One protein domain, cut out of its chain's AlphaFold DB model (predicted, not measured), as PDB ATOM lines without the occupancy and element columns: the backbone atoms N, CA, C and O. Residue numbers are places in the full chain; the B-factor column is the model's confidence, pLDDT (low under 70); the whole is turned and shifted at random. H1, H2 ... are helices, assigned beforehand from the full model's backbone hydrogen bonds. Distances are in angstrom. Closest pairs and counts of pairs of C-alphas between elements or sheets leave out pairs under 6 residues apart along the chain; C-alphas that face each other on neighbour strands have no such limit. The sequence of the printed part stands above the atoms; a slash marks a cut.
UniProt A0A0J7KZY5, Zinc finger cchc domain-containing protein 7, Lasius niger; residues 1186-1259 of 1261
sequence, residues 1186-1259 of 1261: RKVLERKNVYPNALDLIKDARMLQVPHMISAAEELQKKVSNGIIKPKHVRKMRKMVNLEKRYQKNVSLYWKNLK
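Overview. This is residues 1186 to 1259 of the 1261 residues of the protein "Zinc finger cchc domain-containing protein 7" of Lasius niger (UniProt A0A0J7KZY5). Three helices, H2, H3 and H4, lie side by side in a small up-and-down bundle, each running against the one before it, and the long H4 runs on past the other two, so that residues 1249 to 1259 stick out as an arm. The short H1 stands crosswise at the other end, near the start of H4. The printed part has 74 residues with four named helices, H1 to H4 in chain order, and no named strand: all helix. It is loose, with a radius of gyration of the C-alphas of 14.7 A, and only just elongated, spanning 51 by 26 by 14 A.

Along the chain. Find C-alpha 1186 at (265.210, 251.756, 306.884); from there H1 runs to residue 1192, 9.9 A. H2, residues 1194 to 1206, covers 18.7 A. H3 begins at C-alpha 1211, at (294.135, 261.151, 289.062), and runs 20.9 A to residue 1225. H4, residues 1231 to 1257, covers 39.7 A and ends at (307.529, 270.391, 309.956).

Arrangement. Look first at the hairpin of H2 and H3: they touch, closest at the C-alphas of Ile 1202 and Ala 1217, 4.8 A apart, at a shallow tilt of 25 degrees, opposite ways. H3 and H4 form the next hairpin, at 21 degrees; H4 touches H3 with residues 1233 to 1241 alone, closest at the C-alphas of Leu 1220 and His 1233, 7.3 A. H4 touches H2 with residues 1231 to 1241 alone, the same way at a shallow tilt of 27 degrees, closest at the C-alphas of Ala 1198 and Val 1234, 5.8 A. H1 and H4 are close but not clearly touching and about perpendicular, at 83 degrees, with the C-alphas of Arg 1191 and Pro 1231 closest at 7.4 A. H1 meets H2 only through their link and is apart from H3. Every O i to N i+4 pair is within hydrogen-bond range in H3; the counts are 2 of 3 in H1, 8 of 9 in H2 and 21 of 23 in H4.

Size, cuts and confidence. The C-alphas farthest apart, those of Val 1188 and Lys 1259, are 51.5 A apart. The printed part has no cut, and its three links are tight. Look for pLDDT under 70 at residues 1186 to 1193 and 1258 to 1259.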
ATOM      1  N   ARG A1186     263.812 251.296 306.985       47.62
ATOM      2  CA  ARG A1186     265.210 251.756 306.884       47.62
ATOM      3  C   ARG A1186     265.922 251.205 305.640       47.62
ATOM      4  O   ARG A1186     266.617 251.964 304.973       47.62
ATOM      5  N   LYS A1187     265.693 249.936 305.271       52.59
ATOM      6  CA  LYS A1187     266.200 249.360 304.007       52.59
ATOM      7  C   LYS A1187     265.601 250.034 302.760       52.59
ATOM      8  O   LYS A1187     266.271 250.073 301.733       52.59
ATOM      9  N   VAL A1188     264.379 250.570 302.834       53.53
ATOM     10  CA  VAL A1188     263.756 251.359 301.751       53.53
ATOM     11  C   VAL A1188     264.323 252.785 301.702       53.53
ATOM     12  O   VAL A1188     264.656 253.266 300.623       53.53
ATOM     13  N   LEU A1189     264.531 253.443 302.846       53.19
ATOM     14  CA  LEU A1189     265.145 254.777 302.913       53.19
ATOM     15  C   LEU A1189     266.610 254.767 302.435       53.19
ATOM     16  O   LEU A1189     267.011 255.628 301.655       53.19
ATOM     17  N   GLU A1190     267.384 253.736 302.805       52.50
ATOM     18  CA  GLU A1190     268.744 253.499 302.285       52.50
ATOM     19  C   GLU A1190     268.781 253.229 300.767       52.50
ATOM     20  O   GLU A1190     269.849 253.351 300.167       52.50
ATOM     21  N   ARG A1191     267.647 252.885 300.133       54.97
ATOM     22  CA  ARG A1191     267.515 252.789 298.666       54.97
ATOM     23  C   ARG A1191     267.100 254.120 298.025       54.97
ATOM     24  O   ARG A1191     267.600 254.430 296.950       54.97
ATOM     25  N   LYS A1192     266.241 254.920 298.671       57.50
ATOM     26  CA  LYS A1192     265.745 256.194 298.106       57.50
ATOM     27  C   LYS A1192     266.821 257.288 297.999       57.50
ATOM     28  O   LYS A1192     266.818 258.030 297.025       57.50
ATOM     29  N   ASN A1193     267.793 257.345 298.917       62.50
ATOM     30  CA  ASN A1193     268.792 258.432 298.955       62.50
ATOM     31  C   ASN A1193     270.156 258.102 298.301       62.50
ATOM     32  O   ASN A1193     271.142 258.792 298.571       62.50
ATOM     33  N   VAL A1194     270.251 257.062 297.460       74.56
ATOM     34  CA  VAL A1194     271.532 256.614 296.861       74.56
ATOM     35  C   VAL A1194     272.079 257.611 295.833       74.56
ATOM     36  O   VAL A1194     273.267 257.923 295.873       74.56
ATOM     37  N   TYR A1195     271.221 258.125 294.949       77.00
ATOM     38  CA  TYR A1195     271.599 259.006 293.837       77.00
ATOM     39  C   TYR A1195     272.196 260.362 294.267       77.00
ATOM     40  O   TYR A1195     273.334 260.629 293.880       77.00
ATOM     41  N   PRO A1196     271.537 261.198 295.101       80.50
ATOM     42  CA  PRO A1196     272.122 262.477 295.523       80.50
ATOM     43  C   PRO A1196     273.440 262.286 296.291       80.50
ATOM     44  O   PRO A1196     274.445 262.906 295.956       80.50
ATOM     45  N   ASN A1197     273.499 261.308 297.209       81.94
ATOM     46  CA  ASN A1197     274.734 260.958 297.929       81.94
ATOM     47  C   ASN A1197     275.889 260.513 297.012       81.94
ATOM     48  O   ASN A1197     277.038 260.525 297.453       81.94
ATOM     49  N   ALA A1198     275.605 260.059 295.789       84.50
ATOM     50  CA  ALA A1198     276.625 259.712 294.807       84.50
ATOM     51  C   ALA A1198     277.115 260.946 294.046       84.50
ATOM     52  O   ALA A1198     278.322 261.126 293.926       84.50
ATOM     53  N   LEU A1199     276.199 261.810 293.597       85.88
ATOM     54  CA  LEU A1199     276.526 263.067 292.914       85.88
ATOM     55  C   LEU A1199     277.394 263.978 293.789       85.88
ATOM     56  O   LEU A1199     278.386 264.525 293.307       85.88
ATOM     57  N   ASP A1200     277.091 264.073 295.083       87.62
ATOM     58  CA  ASP A1200     277.908 264.857 296.010       87.62
ATOM     59  C   ASP A1200     279.304 264.247 296.198       87.62
ATOM     60  O   ASP A1200     280.289 264.974 296.152       87.62
ATOM     61  N   LEU A1201     279.432 262.916 296.300       88.88
ATOM     62  CA  LEU A1201     280.744 262.249 296.373       88.88
ATOM     63  C   LEU A1201     281.550 262.329 295.065       88.88
ATOM     64  O   LEU A1201     282.775 262.256 295.118       88.88
ATOM     65  N   ILE A1202     280.896 262.476 293.909       89.56
ATOM     66  CA  ILE A1202     281.554 262.709 292.611       89.56
ATOM     67  C   ILE A1202     282.170 264.116 292.584       89.56
ATOM     68  O   ILE A1202     283.334 264.259 292.209       89.56
ATOM     69  N   LYS A1203     281.439 265.141 293.051       89.69
ATOM     70  CA  LYS A1203     281.986 266.498 293.248       89.69
ATOM     71  C   LYS A1203     283.149 266.474 294.246       89.69
ATOM     72  O   LYS A1203     284.242 266.932 293.932       89.69
ATOM     73  N   ASP A1204     282.926 265.874 295.415       88.56
ATOM     74  CA  ASP A1204     283.870 265.828 296.540       88.56
ATOM     75  C   ASP A1204     285.182 265.087 296.205       88.56
ATOM     76  O   ASP A1204     286.212 265.332 296.828       88.56
ATOM     77  N   ALA A1205     285.153 264.203 295.202       89.62
ATOM     78  CA  ALA A1205     286.321 263.519 294.651       89.62
ATOM     79  C   ALA A1205     287.042 264.321 293.556       89.62
ATOM     80  O   ALA A1205     288.271 264.362 293.557       89.62
ATOM     81  N   ARG A1206     286.309 264.996 292.657       88.44
ATOM     82  CA  ARG A1206     286.906 265.894 291.648       88.44
ATOM     83  C   ARG A1206     287.616 267.089 292.288       88.44
ATOM     84  O   ARG A1206     288.702 267.447 291.849       88.44
ATOM     85  N   MET A1207     287.069 267.623 293.383       87.75
ATOM     86  CA  MET A1207     287.689 268.695 294.181       87.75
ATOM     87  C   MET A1207     289.057 268.325 294.786       87.75
ATOM     88  O   MET A1207     289.775 269.219 295.217       87.75
ATOM     89  N   LEU A1208     289.432 267.040 294.833       86.31
ATOM     90  CA  LEU A1208     290.749 266.604 295.317       86.31
ATOM     91  C   LEU A1208     291.834 266.627 294.230       86.31
ATOM     92  O   LEU A1208     293.006 266.506 294.574       86.31
ATOM     93  N   GLN A1209     291.452 266.742 292.950       82.88
ATOM     94  CA  GLN A1209     292.330 266.818 291.769       82.88
ATOM     95  C   GLN A1209     293.353 265.669 291.582       82.88
ATOM     96  O   GLN A1209     294.203 265.740 290.700       82.88
ATOM     97  N   VAL A1210     293.262 264.574 292.347       87.62
ATOM     98  CA  VAL A1210     294.185 263.427 292.229       87.62
ATOM     99  C   VAL A1210     293.706 262.443 291.142       87.62
ATOM    100  O   VAL A1210     292.527 262.072 291.170       87.62
ATOM    101  N   PRO A1211     294.564 261.954 290.218       85.88
ATOM    102  CA  PRO A1211     294.135 261.151 289.062       85.88
ATOM    103  C   PRO A1211     293.260 259.928 289.383       85.88
ATOM    104  O   PRO A1211     292.218 259.733 288.753       85.88
ATOM    105  N   HIS A1212     293.601 259.131 290.405       85.31
ATOM    106  CA  HIS A1212     292.778 257.976 290.801       85.31
ATOM    107  C   HIS A1212     291.428 258.375 291.408       85.31
ATOM    108  O   HIS A1212     290.461 257.624 291.286       85.31
ATOM    109  N   MET A1213     291.329 259.556 292.027       90.06
ATOM    110  CA  MET A1213     290.063 260.081 292.547       90.06
ATOM    111  C   MET A1213     289.162 260.622 291.434       90.06
ATOM    112  O   MET A1213     287.950 260.427 291.510       90.06
ATOM    113  N   ILE A1214     289.738 261.227 290.388       88.62
ATOM    114  CA  ILE A1214     289.015 261.662 289.182       88.62
ATOM    115  C   ILE A1214     288.466 260.437 288.434       88.62
ATOM    116  O   ILE A1214     287.253 260.331 288.247       88.62
ATOM    117  N   SER A1215     289.322 259.451 288.138       88.44
ATOM    118  CA  SER A1215     288.916 258.200 287.481       88.44
ATOM    119  C   SER A1215     287.844 257.439 288.282       88.44
ATOM    120  O   SER A1215     286.850 256.972 287.726       88.44
ATOM    121  N   ALA A1216     287.962 257.382 289.614       88.50
ATOM    122  CA  ALA A1216     286.930 256.791 290.468       88.50
ATOM    123  C   ALA A1216     285.612 257.594 290.487       88.50
ATOM    124  O   ALA A1216     284.536 257.006 290.633       88.50
ATOM    125  N   ALA A1217     285.671 258.923 290.341       90.38
ATOM    126  CA  ALA A1217     284.487 259.773 290.237       90.38
ATOM    127  C   ALA A1217     283.760 259.553 288.903       90.38
ATOM    128  O   ALA A1217     282.533 259.499 288.879       90.38
ATOM    129  N   GLU A1218     284.500 259.343 287.816       89.94
ATOM    130  CA  GLU A1218     283.966 258.989 286.495       89.94
ATOM    131  C   GLU A1218     283.397 257.569 286.462       89.94
ATOM    132  O   GLU A1218     282.291 257.367 285.961       89.94
ATOM    133  N   GLU A1219     284.074 256.596 287.079       89.00
ATOM    134  CA  GLU A1219     283.555 255.231 287.223       89.00
ATOM    135  C   GLU A1219     282.239 255.214 288.024       89.00
ATOM    136  O   GLU A1219     281.306 254.476 287.688       89.00
ATOM    137  N   LEU A1220     282.124 256.060 289.058       89.19
ATOM    138  CA  LEU A1220     280.876 256.231 289.798       89.19
ATOM    139  C   LEU A1220     279.828 257.015 288.995       89.19
ATOM    140  O   LEU A1220     278.663 256.621 289.025       89.19
ATOM    141  N   GLN A1221     280.205 258.063 288.253       89.62
ATOM    142  CA  GLN A1221     279.279 258.827 287.410       89.62
ATOM    143  C   GLN A1221     278.692 257.948 286.301       89.62
ATOM    144  O   GLN A1221     277.477 257.930 286.136       89.62
ATOM    145  N   LYS A1222     279.501 257.123 285.627       88.69
ATOM    146  CA  LYS A1222     279.027 256.135 284.641       88.69
ATOM    147  C   LYS A1222     278.043 255.135 285.267       88.69
ATOM    148  O   LYS A1222     277.045 254.774 284.655       88.69
ATOM    149  N   LYS A1223     278.254 254.745 286.531       85.81
ATOM    150  CA  LYS A1223     277.315 253.895 287.296       85.81
ATOM    151  C   LYS A1223     276.061 254.633 287.785       85.81
ATOM    152  O   LYS A1223     275.071 253.961 288.064       85.81
ATOM    153  N   VAL A1224     276.087 255.966 287.887       85.81
ATOM    154  CA  VAL A1224     274.901 256.817 288.108       85.81
ATOM    155  C   VAL A1224     274.100 256.942 286.812       85.81
ATOM    156  O   VAL A1224     272.924 256.591 286.817       85.81
ATOM    157  N   SER A1225     274.729 257.363 285.709       81.50
ATOM    158  CA  SER A1225     274.074 257.557 284.407       81.50
ATOM    159  C   SER A1225     273.432 256.275 283.877       81.50
ATOM    160  O   SER A1225     272.303 256.305 283.404       81.50
ATOM    161  N   ASN A1226     274.101 255.128 284.031       82.88
ATOM    162  CA  ASN A1226     273.572 253.831 283.598       82.88
ATOM    163  C   ASN A1226     272.554 253.223 284.595       82.88
ATOM    164  O   ASN A1226     272.165 252.069 284.441       82.88
ATOM    165  N   GLY A1227     272.185 253.922 285.677       74.31
ATOM    166  CA  GLY A1227     271.220 253.458 286.687       74.31
ATOM    167  C   GLY A1227     271.683 252.305 287.601       74.31
ATOM    168  O   GLY A1227     270.988 251.939 288.551       74.31
ATOM    169  N   ILE A1228     272.873 251.734 287.381       82.81
ATOM    170  CA  ILE A1228     273.370 250.519 288.065       82.81
ATOM    171  C   ILE A1228     273.982 250.814 289.457       82.81
ATOM    172  O   ILE A1228     274.803 250.048 289.985       82.81
ATOM    173  N   ILE A1229     273.626 251.936 290.088       82.06
ATOM    174  CA  ILE A1229     274.244 252.359 291.344       82.06
ATOM    175  C   ILE A1229     273.691 251.608 292.564       82.06
ATOM    176  O   ILE A1229     272.569 251.795 293.029       82.06
ATOM    177  N   LYS A1230     274.542 250.761 293.147       84.88
ATOM    178  CA  LYS A1230     274.251 249.999 294.368       84.88
ATOM    179  C   LYS A1230     274.849 250.730 295.586       84.88
ATOM    180  O   LYS A1230     275.957 251.259 295.473       84.88
ATOM    181  N   PRO A1231     274.233 250.690 296.789       79.44
ATOM    182  CA  PRO A1231     274.775 251.339 297.996       79.44
ATOM    183  C   PRO A1231     276.218 250.939 298.360       79.44
ATOM    184  O   PRO A1231     276.931 251.702 299.012       79.44
ATOM    185  N   LYS A1232     276.684 249.760 297.912       81.44
ATOM    186  CA  LYS A1232     278.089 249.335 298.029       81.44
ATOM    187  C   LYS A1232     279.056 250.282 297.292       81.44
ATOM    188  O   LYS A1232     280.137 250.533 297.813       81.44
ATOM    189  N   HIS A1233     278.671 250.838 296.137       85.12
ATOM    190  CA  HIS A1233     279.513 251.736 295.334       85.12
ATOM    191  C   HIS A1233     279.715 253.079 296.054       85.12
ATOM    192  O   HIS A1233     280.850 253.482 296.292       85.12
ATOM    193  N   VAL A1234     278.625 253.691 296.536       86.38
ATOM    194  CA  VAL A1234     278.644 254.913 297.370       86.38
ATOM    195  C   VAL A1234     279.513 254.720 298.622       86.38
ATOM    196  O   VAL A1234     280.322 255.583 298.964       86.38
ATOM    197  N   ARG A1235     279.414 253.555 299.285       83.88
ATOM    198  CA  ARG A1235     280.259 253.211 300.447       83.88
ATOM    199  C   ARG A1235     281.739 253.007 300.084       83.88
ATOM    200  O   ARG A1235     282.583 253.369 300.902       83.88
ATOM    201  N   LYS A1236     282.075 252.465 298.901       88.31
ATOM    202  CA  LYS A1236     283.471 252.380 298.416       88.31
ATOM    203  C   LYS A1236     284.023 253.783 298.151       88.31
ATOM    204  O   LYS A1236     285.061 254.128 298.705       88.31
ATOM    205  N   MET A1237     283.290 254.615 297.409       89.00
ATOM    206  CA  MET A1237     283.718 255.977 297.067       89.00
ATOM    207  C   MET A1237     283.975 256.837 298.308       89.00
ATOM    208  O   MET A1237     285.050 257.414 298.448       89.00
ATOM    209  N   ARG A1238     283.045 256.830 299.276       91.12
ATOM    210  CA  ARG A1238     283.201 257.569 300.541       91.12
ATOM    211  C   ARG A1238     284.418 257.117 301.357       91.12
ATOM    212  O   ARG A1238     284.982 257.927 302.086       91.12
ATOM    213  N   LYS A1239     284.853 255.853 301.246       89.50
ATOM    214  CA  LYS A1239     286.108 255.394 301.868       89.50
ATOM    215  C   LYS A1239     287.341 255.969 301.169       89.50
ATOM    216  O   LYS A1239     288.257 256.374 301.872       89.50
ATOM    217  N   MET A1240     287.356 256.021 299.835       88.50
ATOM    218  CA  MET A1240     288.503 256.523 299.062       88.50
ATOM    219  C   MET A1240     288.684 258.035 299.264       88.50
ATOM    220  O   MET A1240     289.754 258.458 299.688       88.50
ATOM    221  N   VAL A1241     287.605 258.823 299.148       91.00
ATOM    222  CA  VAL A1241     287.602 260.271 299.457       91.00
ATOM    223  C   VAL A1241     288.121 260.555 300.877       91.00
ATOM    224  O   VAL A1241     288.946 261.443 301.080       91.00
ATOM    225  N   ASN A1242     287.686 259.773 301.872       89.50
ATOM    226  CA  ASN A1242     288.123 259.937 303.265       89.50
ATOM    227  C   ASN A1242     289.561 259.462 303.536       89.50
ATOM    228  O   ASN A1242     290.134 259.859 304.552       89.50
ATOM    229  N   LEU A1243     290.124 258.593 302.694       89.94
ATOM    230  CA  LEU A1243     291.523 258.172 302.786       89.94
ATOM    231  C   LEU A1243     292.430 259.253 302.189       89.94
ATOM    232  O   LEU A1243     293.377 259.678 302.845       89.94
ATOM    233  N   GLU A1244     292.068 259.777 301.018       90.56
ATOM    234  CA  GLU A1244     292.806 260.842 300.335       90.56
ATOM    235  C   GLU A1244     292.855 262.132 301.168       90.56
ATOM    236  O   GLU A1244     293.928 262.666 301.444       90.56
ATOM    237  N   LYS A1245     291.707 262.563 301.718       90.31
ATOM    238  CA  LYS A1245     291.627 263.717 302.636       90.31
ATOM    239  C   LYS A1245     292.465 263.548 303.916       90.31
ATOM    240  O   LYS A1245     292.790 264.542 304.565       90.31
ATOM    241  N   ARG A1246     292.833 262.316 304.301       86.88
ATOM    242  CA  ARG A1246     293.805 262.057 305.384       86.88
ATOM    243  C   ARG A1246     295.242 262.098 304.879       86.88
ATOM    244  O   ARG A1246     296.078 262.686 305.556       86.88
ATOM    245  N   TYR A1247     295.521 261.510 303.716       88.69
ATOM    246  CA  TYR A1247     296.852 261.523 303.114       88.69
ATOM    247  C   TYR A1247     297.327 262.958 302.851       88.69
ATOM    248  O   TYR A1247     298.348 263.366 303.399       88.69
ATOM    249  N   GLN A1248     296.517 263.772 302.166       86.50
ATOM    250  CA  GLN A1248     296.801 265.194 301.933       86.50
ATOM    251  C   GLN A1248     297.014 265.979 303.242       86.50
ATOM    252  O   GLN A1248     297.912 266.818 303.322       86.50
ATOM    253  N   LYS A1249     296.250 265.682 304.308       88.94
ATOM    254  CA  LYS A1249     296.447 266.314 305.624       88.94
ATOM    255  C   LYS A1249     297.771 265.906 306.279       88.94
ATOM    256  O   LYS A1249     298.447 266.764 306.838       88.94
ATOM    257  N   ASN A1250     298.152 264.631 306.201       86.00
ATOM    258  CA  ASN A1250     299.427 264.147 306.736       86.00
ATOM    259  C   ASN A1250     300.615 264.740 305.964       86.00
ATOM    260  O   ASN A1250     301.560 265.216 306.584       86.00
ATOM    261  N   VAL A1251     300.528 264.798 304.632       85.38
ATOM    262  CA  VAL A1251     301.522 265.451 303.765       85.38
ATOM    263  C   VAL A1251     301.632 266.946 304.091       85.38
ATOM    264  O   VAL A1251     302.735 267.456 304.258       85.38
ATOM    265  N   SER A1252     300.511 267.650 304.288       85.19
ATOM    266  CA  SER A1252     300.511 269.062 304.710       85.19
ATOM    267  C   SER A1252     301.143 269.285 306.093       85.19
ATOM    268  O   SER A1252     301.818 270.293 306.298       85.19
ATOM    269  N   LEU A1253     300.965 268.355 307.039       82.44
ATOM    270  CA  LEU A1253     301.639 268.399 308.342       82.44
ATOM    271  C   LEU A1253     303.147 268.143 308.208       82.44
ATOM    272  O   LEU A1253     303.933 268.863 308.813       82.44
ATOM    273  N   TYR A1254     303.554 267.189 307.368       80.19
ATOM    274  CA  TYR A1254     304.963 266.899 307.094       80.19
ATOM    275  C   TYR A1254     305.685 268.107 306.470       80.19
ATOM    276  O   TYR A1254     306.699 268.555 307.000       80.19
ATOM    277  N   TRP A1255     305.096 268.740 305.448       73.50
ATOM    278  CA  TRP A1255     305.612 269.988 304.859       73.50
ATOM    279  C   TRP A1255     305.619 271.188 305.819       73.50
ATOM    280  O   TRP A1255     306.378 272.129 305.602       73.50
ATOM    281  N   LYS A1256     304.784 271.195 306.867       72.62
ATOM    282  CA  LYS A1256     304.832 272.220 307.927       72.62
ATOM    283  C   LYS A1256     305.939 271.974 308.951       72.62
ATOM    284  O   LYS A1256     306.369 272.935 309.583       72.62
ATOM    285  N   ASN A1257     306.394 270.733 309.103       71.12
ATOM    286  CA  ASN A1257     307.529 270.391 309.956       71.12
ATOM    287  C   ASN A1257     308.855 270.633 309.212       71.12
ATOM    288  O   ASN A1257     309.710 271.328 309.742       71.12
ATOM    289  N   LEU A1258     308.948 270.242 307.932       69.06
ATOM    290  CA  LEU A1258     310.063 270.573 307.017       69.06
ATOM    291  C   LEU A1258     310.209 272.075 306.671       69.06
ATOM    292  O   LEU A1258     311.020 272.441 305.828       69.06
ATOM    293  N   LYS A1259     309.386 272.949 307.264       64.25
ATOM    294  CA  LYS A1259     309.530 274.419 307.226       64.25
ATOM    295  C   LYS A1259     309.749 275.023 308.623       64.25
ATOM    296  O   LYS A1259     309.497 276.210 308.834       64.25
TER     297      LYS A1259